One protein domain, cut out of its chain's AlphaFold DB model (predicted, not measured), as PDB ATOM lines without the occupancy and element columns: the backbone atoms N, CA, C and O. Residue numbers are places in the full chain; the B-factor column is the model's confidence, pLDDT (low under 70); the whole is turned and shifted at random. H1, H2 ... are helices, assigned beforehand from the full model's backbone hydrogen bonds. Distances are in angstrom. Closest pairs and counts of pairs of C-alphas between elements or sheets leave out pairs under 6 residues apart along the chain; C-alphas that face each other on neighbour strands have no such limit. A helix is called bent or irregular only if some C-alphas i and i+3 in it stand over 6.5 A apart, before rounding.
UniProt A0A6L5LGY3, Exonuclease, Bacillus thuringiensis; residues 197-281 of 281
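AT A GLANCE: This is residues 197 to 281 of the 281 residues of the protein "Exonuclease" of Bacillus thuringiensis (UniProt A0A6L5LGY3). A long helix, H4, bent into two arms, makes the longest axis, and H1 crosses it at a steep angle near Ala 260; the short helices H2 and H3 gather on the other side of H1, which sits in the middle. The last stretch, residues 269 to 281, sticks out from this body as a bare tail that is mostly helix. The printed part has 85 residues with four named helices, in the order H1, H2, H3, H4, and no named strand; the class is all helix. The whole is only just loose, close to compact, with a radius of gyration of the C-alphas of 14.5 A, and elongated, spanning 49 by 25 by 23 A.

HOW THE PARTS SIT: Start from Glu 197 and go on to H1, residues 203 to 219. Next comes H2, residues 227 to 231, close to H1 but not clearly touching: the closest C-alphas, of Val 213 and Phe 230, are 7.3 A apart. H3, residues 234 to 240, touches residues 212 to 216 of H1, at a shallow tilt of 28 degrees, opposite ways; look at the closest C-alphas, of Glu 216 and Thr 235, 6.3 A apart. H4, residues 247 to 279, was assigned as one helix by its hydrogen bonds but is bent, with C-alphas 255 and 258 7.1 A apart; its arms H4a, residues 247 to 255, and H4b, residues 258 to 279, stand at a steep tilt of 53 degrees. H4b touches H1 with residues 260 to 268 alone, at a steep tilt of 55 degrees, the same way; the closest C-alphas, of Arg 210 and Ala 260, are 4.6 A apart. H4a is close to H2 but not clearly touching, the closest C-alphas being those of Trp 227 and Lys 254, 6.7 A apart. H3 is apart from both arms. Every O i to N i+4 pair is within hydrogen-bond range in H2, H3, H4a and H4b; in H1 12 of 13 are.

IN THESE COORDINATES: Find C-alpha 203 at (28.356, -3.027, 22.344); from there H1 runs 25.0 A to C-alpha 219. H2 covers 6.0 A and H3 9.9 A. Find C-alpha 247 at (45.938, 3.810, 19.158), where H4a begins its 12.4 A; H4b then runs 32.1 A to C-alpha 279 at (30.557, -37.513, 31.259).

THE WHOLE: The two C-alphas farthest apart are those of Asn 198 and Lys 281, the chain's last residue, at 50.3 A. The printed part has no cut. The link from H2 to H3 is tight, the other two are short. Residues 241 to 247, of which 247 belongs to H4, also stand free. The mean pLDDT of the printed part is 89.0; look for low confidence, under 70, at residue 221 and residues 279 to 281.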
ATOM      1  N   GLU A 197      32.070   4.451  18.735       89.44
ATOM      2  CA  GLU A 197      31.028   5.400  18.368       89.44
ATOM      3  C   GLU A 197      30.965   6.458  19.476       89.44
ATOM      4  O   GLU A 197      31.005   6.121  20.666       89.44
ATOM      5  N   ASN A 198      30.938   7.743  19.113       88.75
ATOM      6  CA  ASN A 198      30.906   8.859  20.070       88.75
ATOM      7  C   ASN A 198      31.990   8.762  21.172       88.75
ATOM      8  O   ASN A 198      31.731   8.987  22.357       88.75
ATOM      9  N   GLY A 199      33.210   8.359  20.789       89.12
ATOM     10  CA  GLY A 199      34.364   8.229  21.691       89.12
ATOM     11  C   GLY A 199      34.304   7.055  22.679       89.12
ATOM     12  O   GLY A 199      35.138   6.974  23.582       89.12
ATOM     13  N   LYS A 200      33.337   6.138  22.544       92.44
ATOM     14  CA  LYS A 200      33.170   4.967  23.421       92.44
ATOM     15  C   LYS A 200      33.128   3.678  22.615       92.44
ATOM     16  O   LYS A 200      32.694   3.669  21.470       92.44
ATOM     17  N   LEU A 201      33.524   2.565  23.239       93.12
ATOM     18  CA  LEU A 201      33.357   1.253  22.612       93.12
ATOM     19  C   LEU A 201      31.880   0.934  22.380       93.12
ATOM     20  O   LEU A 201      31.089   0.977  23.332       93.12
ATOM     21  N   THR A 202      31.549   0.506  21.165       93.12
ATOM     22  CA  THR A 202      30.218  -0.017  20.831       93.12
ATOM     23  C   THR A 202      29.947  -1.329  21.582       93.12
ATOM     24  O   THR A 202      30.864  -2.043  22.006       93.12
ATOM     25  N   GLU A 203      28.678  -1.715  21.752       92.31
ATOM     26  CA  GLU A 203      28.356  -3.027  22.344       92.31
ATOM     27  C   GLU A 203      28.856  -4.192  21.476       92.31
ATOM     28  O   GLU A 203      29.304  -5.225  21.995       92.31
ATOM     29  N   LYS A 204      28.869  -4.001  20.149       88.44
ATOM     30  CA  LYS A 204      29.469  -4.921  19.174       88.44
ATOM     31  C   LYS A 204      30.968  -5.081  19.444       88.44
ATOM     32  O   LYS A 204      31.431  -6.218  19.554       88.44
ATOM     33  N   ALA A 205      31.695  -3.985  19.674       90.44
ATOM     34  CA  ALA A 205      33.114  -3.997  20.032       90.44
ATOM     35  C   ALA A 205      33.377  -4.740  21.343       90.44
ATOM     36  O   ALA A 205      34.207  -5.646  21.394       90.44
ATOM     37  N   LYS A 206      32.606  -4.444  22.395       94.00
ATOM     38  CA  LYS A 206      32.714  -5.148  23.684       94.00
ATOM     39  C   LYS A 206      32.447  -6.646  23.526       94.00
ATOM     40  O   LYS A 206      33.088  -7.463  24.188       94.00
ATOM     41  N   LYS A 207      31.500  -7.040  22.666       92.12
ATOM     42  CA  LYS A 207      31.216  -8.451  22.352       92.12
ATOM     43  C   LYS A 207      32.356  -9.101  21.567       92.12
ATOM     44  O   LYS A 207      32.726 -10.223  21.910       92.12
ATOM     45  N   LYS A 208      32.925  -8.417  20.567       91.31
ATOM     46  CA  LYS A 208      34.109  -8.878  19.822       91.31
ATOM     47  C   LYS A 208      35.297  -9.078  20.765       91.31
ATOM     48  O   LYS A 208      35.834 -10.179  20.814       91.31
ATOM     49  N   MET A 209      35.586  -8.093  21.615       93.94
ATOM     50  CA  MET A 209      36.669  -8.156  22.596       93.94
ATOM     51  C   MET A 209      36.557  -9.376  23.516       93.94
ATOM     52  O   MET A 209      37.523 -10.109  23.707       93.94
ATOM     53  N   ARG A 210      35.351  -9.660  24.028       94.38
ATOM     54  CA  ARG A 210      35.093 -10.876  24.817       94.38
ATOM     55  C   ARG A 210      35.386 -12.155  24.048       94.38
ATOM     56  O   ARG A 210      35.980 -13.064  24.613       94.38
ATOM     57  N   LYS A 211      34.966 -12.236  22.782       93.00
ATOM     58  CA  LYS A 211      35.211 -13.413  21.936       93.00
ATOM     59  C   LYS A 211      36.701 -13.613  21.667       93.00
ATOM     60  O   LYS A 211      37.157 -14.750  21.711       93.00
ATOM     61  N   TRP A 212      37.441 -12.538  21.403       94.12
ATOM     62  CA  TRP A 212      38.882 -12.603  21.163       94.12
ATOM     63  C   TRP A 212      39.633 -13.089  22.401       94.12
ATOM     64  O   TRP A 212      40.376 -14.062  22.320       94.12
ATOM     65  N   VAL A 213      39.342 -12.494  23.558       94.62
ATOM     66  CA  VAL A 213      39.903 -12.917  24.846       94.62
ATOM     67  C   VAL A 213      39.548 -14.370  25.157       94.62
ATOM     68  O   VAL A 213      40.429 -15.157  25.475       94.62
ATOM     69  N   PHE A 214      38.279 -14.761  25.012       93.69
ATOM     70  CA  PHE A 214      37.841 -16.138  25.249       93.69
ATOM     71  C   PHE A 214      38.567 -17.147  24.353       93.69
ATOM     72  O   PHE A 214      39.005 -18.189  24.836       93.69
ATOM     73  N   LYS A 215      38.711 -16.839  23.056       92.12
ATOM     74  CA  LYS A 215      39.428 -17.692  22.102       92.12
ATOM     75  C   LYS A 215      40.875 -17.906  22.539       92.12
ATOM     76  O   LYS A 215      41.346 -19.036  22.495       92.12
ATOM     77  N   GLU A 216      41.550 -16.843  22.965       92.94
ATOM     78  CA  GLU A 216      42.951 -16.925  23.373       92.94
ATOM     79  C   GLU A 216      43.122 -17.650  24.712       92.94
ATOM     80  O   GLU A 216      43.932 -18.564  24.830       92.94
ATOM     81  N   MET A 217      42.264 -17.365  25.695       91.75
ATOM     82  CA  MET A 217      42.277 -18.047  26.996       91.75
ATOM     83  C   MET A 217      41.935 -19.542  26.924       91.75
ATOM     84  O   MET A 217      42.226 -20.272  27.868       91.75
ATOM     85  N   ARG A 218      41.294 -20.013  25.844       89.19
ATOM     86  CA  ARG A 218      41.092 -21.453  25.606       89.19
ATOM     87  C   ARG A 218      42.365 -22.166  25.160       89.19
ATOM     88  O   ARG A 218      42.455 -23.372  25.350       89.19
ATOM     89  N   LYS A 219      43.300 -21.444  24.545       85.88
ATOM     90  CA  LYS A 219      44.607 -21.972  24.146       85.88
ATOM     91  C   LYS A 219      45.632 -21.820  25.267       85.88
ATOM     92  O   LYS A 219      46.467 -22.697  25.444       85.88
ATOM     93  N   ASN A 220      45.554 -20.714  26.009       74.00
ATOM     94  CA  ASN A 220      46.516 -20.349  27.039       74.00
ATOM     95  C   ASN A 220      45.904 -20.410  28.454       74.00
ATOM     96  O   ASN A 220      44.979 -19.665  28.812       74.00
ATOM     97  N   THR A 221      46.457 -21.297  29.282       67.25
ATOM     98  CA  THR A 221      46.040 -21.521  30.671       67.25
ATOM     99  C   THR A 221      46.782 -20.651  31.685       67.25
ATOM    100  O   THR A 221      46.380 -20.639  32.848       67.25
ATOM    101  N   GLU A 222      47.797 -19.881  31.280       71.06
ATOM    102  CA  GLU A 222      48.576 -19.036  32.186       71.06
ATOM    103  C   GLU A 222      47.714 -17.957  32.847       71.06
ATOM    104  O   GLU A 222      46.815 -17.348  32.245       71.06
ATOM    105  N   ARG A 223      47.983 -17.731  34.136       76.75
ATOM    106  CA  ARG A 223      47.301 -16.735  34.962       76.75
ATOM    107  C   ARG A 223      48.333 -15.965  35.798       76.75
ATOM    108  O   ARG A 223      49.218 -16.599  36.364       76.75
ATOM    109  N   PRO A 224      48.195 -14.631  35.930       80.94
ATOM    110  CA  PRO A 224      47.080 -13.810  35.449       80.94
ATOM    111  C   PRO A 224      47.140 -13.528  33.935       80.94
ATOM    112  O   PRO A 224      48.182 -13.171  33.402       80.94
ATOM    113  N   PHE A 225      45.995 -13.631  33.250       89.38
ATOM    114  CA  PHE A 225      45.881 -13.273  31.832       89.38
ATOM    115  C   PHE A 225      45.738 -11.748  31.697       89.38
ATOM    116  O   PHE A 225      44.678 -11.180  31.987       89.38
ATOM    117  N   VAL A 226      46.830 -11.078  31.329       92.94
ATOM    118  CA  VAL A 226      46.952  -9.610  31.268       92.94
ATOM    119  C   VAL A 226      47.000  -9.094  29.824       92.94
ATOM    120  O   VAL A 226      47.110  -9.874  28.883       92.94
ATOM    121  N   TRP A 227      46.886  -7.769  29.641       94.75
ATOM    122  CA  TRP A 227      46.841  -7.150  28.306       94.75
ATOM    123  C   TRP A 227      48.070  -7.489  27.464       94.75
ATOM    124  O   TRP A 227      47.898  -7.901  26.329       94.75
ATOM    125  N   SER A 228      49.280  -7.383  28.025       92.81
ATOM    126  CA  SER A 228      50.523  -7.673  27.298       92.81
ATOM    127  C   SER A 228      50.569  -9.111  26.775       92.81
ATOM    128  O   SER A 228      50.988  -9.338  25.649       92.81
ATOM    129  N   THR A 229      50.063 -10.082  27.543       91.19
ATOM    130  CA  THR A 229      49.942 -11.477  27.089       91.19
ATOM    131  C   THR A 229      48.995 -11.605  25.898       91.19
ATOM    132  O   THR A 229      49.263 -12.358  24.970       91.19
ATOM    133  N   PHE A 230      47.874 -10.878  25.912       94.00
ATOM    134  CA  PHE A 230      46.917 -10.892  24.807       94.00
ATOM    135  C   PHE A 230      47.437 -10.141  23.577       94.00
ATOM    136  O   PHE A 230      47.257 -10.616  22.461       94.00
ATOM    137  N   GLU A 231      48.086  -9.000  23.769       94.00
ATOM    138  CA  GLU A 231      48.681  -8.180  22.711       94.00
ATOM    139  C   GLU A 231      49.788  -8.930  21.959       94.00
ATOM    140  O   GLU A 231      49.877  -8.824  20.742       94.00
ATOM    141  N   SER A 232      50.555  -9.776  22.646       90.94
ATOM    142  CA  SER A 232      51.561 -10.643  22.021       90.94
ATOM    143  C   SER A 232      51.009 -11.982  21.500       90.94
ATOM    144  O   SER A 232      51.791 -12.875  21.193       90.94
ATOM    145  N   SER A 233      49.685 -12.170  21.439       91.81
ATOM    146  CA  SER A 233      49.079 -13.448  21.028       91.81
ATOM    147  C   SER A 233      48.778 -13.538  19.530       91.81
ATOM    148  O   SER A 233      48.392 -12.545  18.910       91.81
ATOM    149  N   ASP A 234      48.770 -14.762  18.982       88.19
ATOM    150  CA  ASP A 234      48.321 -15.049  17.606       88.19
ATOM    151  C   ASP A 234      46.916 -14.501  17.313       88.19
ATOM    152  O   ASP A 234      46.560 -14.189  16.173       88.19
ATOM    153  N   THR A 235      46.044 -14.453  18.331       91.00
ATOM    154  CA  THR A 235      44.695 -13.913  18.156       91.00
ATOM    155  C   THR A 235      44.748 -12.413  17.899       91.00
ATOM    156  O   THR A 235      44.038 -11.952  17.006       91.00
ATOM    157  N   TRP A 236      45.564 -11.663  18.643       92.75
ATOM    158  CA  TRP A 236      45.722 -10.224  18.430       92.75
ATOM    159  C   TRP A 236      46.465  -9.910  17.135       92.75
ATOM    160  O   TRP A 236      46.007  -9.061  16.367       92.75
ATOM    161  N   GLU A 237      47.530 -10.650  16.832       89.31
ATOM    162  CA  GLU A 237      48.232 -10.561  15.551       89.31
ATOM    163  C   GLU A 237      47.254 -10.781  14.388       89.31
ATOM    164  O   GLU A 237      47.063  -9.902  13.551       89.31
ATOM    165  N   SER A 238      46.485 -11.877  14.402       86.81
ATOM    166  CA  SER A 238      45.492 -12.149  13.354       86.81
ATOM    167  C   SER A 238      44.406 -11.068  13.234       86.81
ATOM    168  O   SER A 238      43.744 -11.019  12.195       86.81
ATOM    169  N   ILE A 239      44.128 -10.279  14.275       88.50
ATOM    170  CA  ILE A 239      43.172  -9.164  14.210       88.50
ATOM    171  C   ILE A 239      43.848  -7.951  13.570       88.50
ATOM    172  O   ILE A 239      43.309  -7.379  12.626       88.50
ATOM    173  N   THR A 240      45.029  -7.578  14.054       89.00
ATOM    174  CA  THR A 240      45.767  -6.394  13.592       89.00
ATOM    175  C   THR A 240      46.356  -6.566  12.192       89.00
ATOM    176  O   THR A 240      46.585  -5.576  11.499       89.00
ATOM    177  N   GLU A 241      46.526  -7.799  11.715       85.12
ATOM    178  CA  GLU A 241      46.806  -8.116  10.310       85.12
ATOM    179  C   GLU A 241      45.603  -7.910   9.383       85.12
ATOM    180  O   GLU A 241      45.782  -7.754   8.177       85.12
ATOM    181  N   ARG A 242      44.378  -7.950   9.917       84.88
ATOM    182  CA  ARG A 242      43.141  -7.825   9.131       84.88
ATOM    183  C   ARG A 242      42.548  -6.435   9.175       84.88
ATOM    184  O   ARG A 242      41.847  -6.070   8.235       84.88
ATOM    185  N   TYR A 243      42.803  -5.685  10.241       87.88
ATOM    186  CA  TYR A 243      42.153  -4.407  10.478       87.88
ATOM    187  C   TYR A 243      43.121  -3.331  10.925       87.88
ATOM    188  O   TYR A 243      44.048  -3.586  11.698       87.88
ATOM    189  N   TYR A 244      42.834  -2.104  10.508       87.56
ATOM    190  CA  TYR A 244      43.418  -0.930  11.133       87.56
ATOM    191  C   TYR A 244      42.680  -0.635  12.438       87.56
ATOM    192  O   TYR A 244      41.474  -0.391  12.450       87.56
ATOM    193  N   ILE A 245      43.413  -0.651  13.549       89.56
ATOM    194  CA  ILE A 245      42.907  -0.249  14.861       89.56
ATOM    195  C   ILE A 245      43.763   0.923  15.319       89.56
ATOM    196  O   ILE A 245      44.972   0.785  15.460       89.56
ATOM    197  N   SER A 246      43.145   2.087  15.513       89.31
ATOM    198  CA  SER A 246      43.867   3.279  15.956       89.31
ATOM    199  C   SER A 246      44.314   3.151  17.415       89.31
ATOM    200  O   SER A 246      43.605   2.559  18.229       89.31
ATOM    201  N   GLU A 247      45.434   3.779  17.773       91.38
ATOM    202  CA  GLU A 247      45.938   3.810  19.158       91.38
ATOM    203  C   GLU A 247      44.881   4.241  20.199       91.38
ATOM    204  O   GLU A 247      44.708   3.546  21.203       91.38
ATOM    205  N   PRO A 248      44.055   5.291  19.969       92.31
ATOM    206  CA  PRO A 248      42.973   5.628  20.898       92.31
ATOM    207  C   PRO A 248      41.958   4.491  21.088       92.31
ATOM    208  O   PRO A 248      41.423   4.296  22.182       92.31
ATOM    209  N   THR A 249      41.693   3.720  20.031       92.00
ATOM    210  CA  THR A 249      40.804   2.557  20.088       92.00
ATOM    211  C   THR A 249      41.441   1.413  20.871       92.00
ATOM    212  O   THR A 249      40.755   0.779  21.675       92.00
ATOM    213  N   ILE A 250      42.743   1.170  20.689       93.62
ATOM    214  CA  ILE A 250      43.504   0.184  21.467       93.62
ATOM    215  C   ILE A 250      43.414   0.513  22.960       93.62
ATOM    216  O   ILE A 250      43.059  -0.352  23.761       93.62
ATOM    217  N   GLU A 251      43.599   1.776  23.344       94.75
ATOM    218  CA  GLU A 251      43.473   2.206  24.741       94.75
ATOM    219  C   GLU A 251      42.052   2.016  25.304       94.75
ATOM    220  O   GLU A 251      41.871   1.606  26.456       94.75
ATOM    221  N   LEU A 252      41.010   2.227  24.492       94.69
ATOM    222  CA  LEU A 252      39.636   1.901  24.882       94.69
ATOM    223  C   LEU A 252      39.428   0.387  25.078       94.69
ATOM    224  O   LEU A 252      38.807  -0.026  26.066       94.69
ATOM    225  N   LEU A 253      39.959  -0.452  24.180       95.00
ATOM    226  CA  LEU A 253      39.912  -1.916  24.301       95.00
ATOM    227  C   LEU A 253      40.650  -2.398  25.553       95.00
ATOM    228  O   LEU A 253      40.112  -3.215  26.304       95.00
ATOM    229  N   LYS A 254      41.828  -1.836  25.833       95.69
ATOM    230  CA  LYS A 254      42.648  -2.116  27.015       95.69
ATOM    231  C   LYS A 254      41.929  -1.761  28.313       95.69
ATOM    232  O   LYS A 254      41.904  -2.570  29.242       95.69
ATOM    233  N   LYS A 255      41.228  -0.620  28.362       95.69
ATOM    234  CA  LYS A 255      40.354  -0.259  29.496       95.69
ATOM    235  C   LYS A 255      39.228  -1.278  29.711       95.69
ATOM    236  O   LYS A 255      38.905  -1.602  30.853       95.69
ATOM    237  N   HIS A 256      38.648  -1.823  28.636       96.12
ATOM    238  CA  HIS A 256      37.598  -2.850  28.724       96.12
ATOM    239  C   HIS A 256      38.129  -4.277  28.958       96.12
ATOM    240  O   HIS A 256      37.367  -5.157  29.371       96.12
ATOM    241  N   PHE A 257      39.422  -4.525  28.728       96.31
ATOM    242  CA  PHE A 257      40.031  -5.857  28.729       96.31
ATOM    243  C   PHE A 257      39.738  -6.650  30.004       96.31
ATOM    244  O   PHE A 257      39.269  -7.782  29.932       96.31
ATOM    245  N   ARG A 258      39.897  -6.041  31.186       94.31
ATOM    246  CA  ARG A 258      39.626  -6.715  32.473       94.31
ATOM    247  C   ARG A 258      38.189  -7.228  32.582       94.31
ATOM    248  O   ARG A 258      37.949  -8.309  33.119       94.31
ATOM    249  N   THR A 259      37.218  -6.472  32.070       96.12
ATOM    250  CA  THR A 259      35.816  -6.911  32.024       96.12
ATOM    251  C   THR A 259      35.637  -8.076  31.054       96.12
ATOM    252  O   THR A 259      34.868  -8.994  31.347       96.12
ATOM    253  N   ALA A 260      36.341  -8.056  29.920       95.81
ATOM    254  CA  ALA A 260      36.307  -9.138  28.949       95.81
ATOM    255  C   ALA A 260      36.887 -10.443  29.518       95.81
ATOM    256  O   ALA A 260      36.218 -11.471  29.425       95.81
ATOM    257  N   VAL A 261      38.040 -10.380  30.197       94.94
ATOM    258  CA  VAL A 261      38.678 -11.523  30.878       94.94
ATOM    259  C   VAL A 261      37.738 -12.150  31.902       94.94
ATOM    260  O   VAL A 261      37.409 -13.325  31.787       94.94
ATOM    261  N   ARG A 262      37.183 -11.360  32.833       94.56
ATOM    262  CA  ARG A 262      36.248 -11.878  33.856       94.56
ATOM    263  C   ARG A 262      35.040 -12.597  33.251       94.56
ATOM    264  O   ARG A 262      34.550 -13.575  33.812       94.56
ATOM    265  N   LYS A 263      34.515 -12.092  32.130       95.06
ATOM    266  CA  LYS A 263      33.381 -12.715  31.430       95.06
ATOM    267  C   LYS A 263      33.800 -14.000  30.710       95.06
ATOM    268  O   LYS A 263      33.063 -14.978  30.790       95.06
ATOM    269  N   ALA A 264      34.966 -14.011  30.067       92.81
ATOM    270  CA  ALA A 264      35.521 -15.203  29.432       92.81
ATOM    271  C   ALA A 264      35.795 -16.317  30.455       92.81
ATOM    272  O   ALA A 264      35.383 -17.448  30.235       92.81
ATOM    273  N   GLU A 265      36.382 -16.001  31.612       91.69
ATOM    274  CA  GLU A 265      36.621 -16.971  32.692       91.69
ATOM    275  C   GLU A 265      35.335 -17.623  33.200       91.69
ATOM    276  O   GLU A 265      35.292 -18.836  33.399       91.69
ATOM    277  N   ARG A 266      34.269 -16.832  33.398       92.62
ATOM    278  CA  ARG A 266      32.954 -17.365  33.785       92.62
ATOM    279  C   ARG A 266      32.420 -18.335  32.736       92.62
ATOM    280  O   ARG A 266      31.913 -19.388  33.098       92.62
ATOM    281  N   GLN A 267      32.555 -17.987  31.459       92.00
ATOM    282  CA  GLN A 267      32.107 -18.837  30.362       92.00
ATOM    283  C   GLN A 267      32.924 -20.134  30.270       92.00
ATOM    284  O   GLN A 267      32.340 -21.192  30.081       92.00
ATOM    285  N   ILE A 268      34.248 -20.070  30.438       89.94
ATOM    286  CA  ILE A 268      35.118 -21.255  30.449       89.94
ATOM    287  C   ILE A 268      34.738 -22.190  31.605       89.94
ATOM    288  O   ILE A 268      34.566 -23.381  31.375       89.94
ATOM    289  N   ARG A 269      34.539 -21.657  32.823       90.06
ATOM    290  CA  ARG A 269      34.100 -22.463  33.978       90.06
ATOM    291  C   ARG A 269      32.754 -23.139  33.735       90.06
ATOM    292  O   ARG A 269      32.632 -24.332  33.973       90.06
ATOM    293  N   TYR A 270      31.783 -22.393  33.213       91.38
ATOM    294  CA  TYR A 270      30.465 -22.936  32.889       91.38
ATOM    295  C   TYR A 270      30.542 -24.092  31.877       91.38
ATOM    296  O   TYR A 270      29.891 -25.113  32.062       91.38
ATOM    297  N   LEU A 271      31.358 -23.955  30.826       89.38
ATOM    298  CA  LEU A 271      31.541 -25.019  29.835       89.38
ATOM    299  C   LEU A 271      32.197 -26.265  30.447       89.38
ATOM    300  O   LEU A 271      31.712 -27.364  30.207       89.38
ATOM    301  N   ALA A 272      33.218 -26.092  31.289       87.25
ATOM    302  CA  ALA A 272      33.863 -27.206  31.985       87.25
ATOM    303  C   ALA A 272      32.900 -27.937  32.945       87.25
ATOM    304  O   ALA A 272      32.922 -29.162  33.039       87.25
ATOM    305  N   GLU A 273      32.022 -27.205  33.641       91.31
ATOM    306  CA  GLU A 273      30.969 -27.798  34.478       91.31
ATOM    307  C   GLU A 273      29.952 -28.592  33.645       91.31
ATOM    308  O   GLU A 273      29.523 -29.670  34.059       91.31
ATOM    309  N   MET A 274      29.574 -28.094  32.463       87.62
ATOM    310  CA  MET A 274      28.670 -28.810  31.558       87.62
ATOM    311  C   MET A 274      29.289 -30.090  30.993       87.62
ATOM    312  O   MET A 274      28.603 -31.108  30.950       87.62
ATOM    313  N   GLU A 275      30.559 -30.047  30.587       85.12
ATOM    314  CA  GLU A 275      31.300 -31.215  30.089       85.12
ATOM    315  C   GLU A 275      31.387 -32.298  31.174       85.12
ATOM    316  O   GLU A 275      30.982 -33.436  30.945       85.12
ATOM    317  N   LYS A 276      31.755 -31.917  32.405       81.81
ATOM    318  CA  LYS A 276      31.798 -32.840  33.548       81.81
ATOM    319  C   LYS A 276      30.442 -33.493  33.840       81.81
ATOM    320  O   LYS A 276      30.379 -34.667  34.181       81.81
ATOM    321  N   ASN A 277      29.344 -32.748  33.710       79.50
ATOM    322  CA  ASN A 277      27.995 -33.283  33.927       79.50
ATOM    323  C   ASN A 277      27.502 -34.184  32.781       79.50
ATOM    324  O   ASN A 277      26.560 -34.949  32.984       79.50
ATOM    325  N   ALA A 278      28.093 -34.073  31.589       72.69
ATOM    326  CA  ALA A 278      27.789 -34.925  30.444       72.69
ATOM    327  C   ALA A 278      28.556 -36.256  30.489       72.69
ATOM    328  O   ALA A 278      28.019 -37.254  30.039       72.69
ATOM    329  N   GLU A 279      29.760 -36.286  31.070       66.06
ATOM    330  CA  GLU A 279      30.557 -37.513  31.259       66.06
ATOM    331  C   GLU A 279      30.042 -38.422  32.392       66.06
ATOM    332  O   GLU A 279      30.379 -39.601  32.448       66.06
ATOM    333  N   VAL A 280      29.233 -37.881  33.309       62.28
ATOM    334  CA  VAL A 280      28.644 -38.618  34.449       62.28
ATOM    335  C   VAL A 280      27.280 -39.247  34.093       62.28
ATOM    336  O   VAL A 280      26.681 -39.933  34.921       62.28
ATOM    337  N   LYS A 281      26.777 -39.030  32.872       47.62
ATOM    338  CA  LYS A 281      25.523 -39.597  32.350       47.62
ATOM    339  C   LYS A 281      25.787 -40.627  31.264       47.62
ATOM    340  O   LYS A 281      24.989 -41.586  31.210       47.62
TER     341      LYS A 281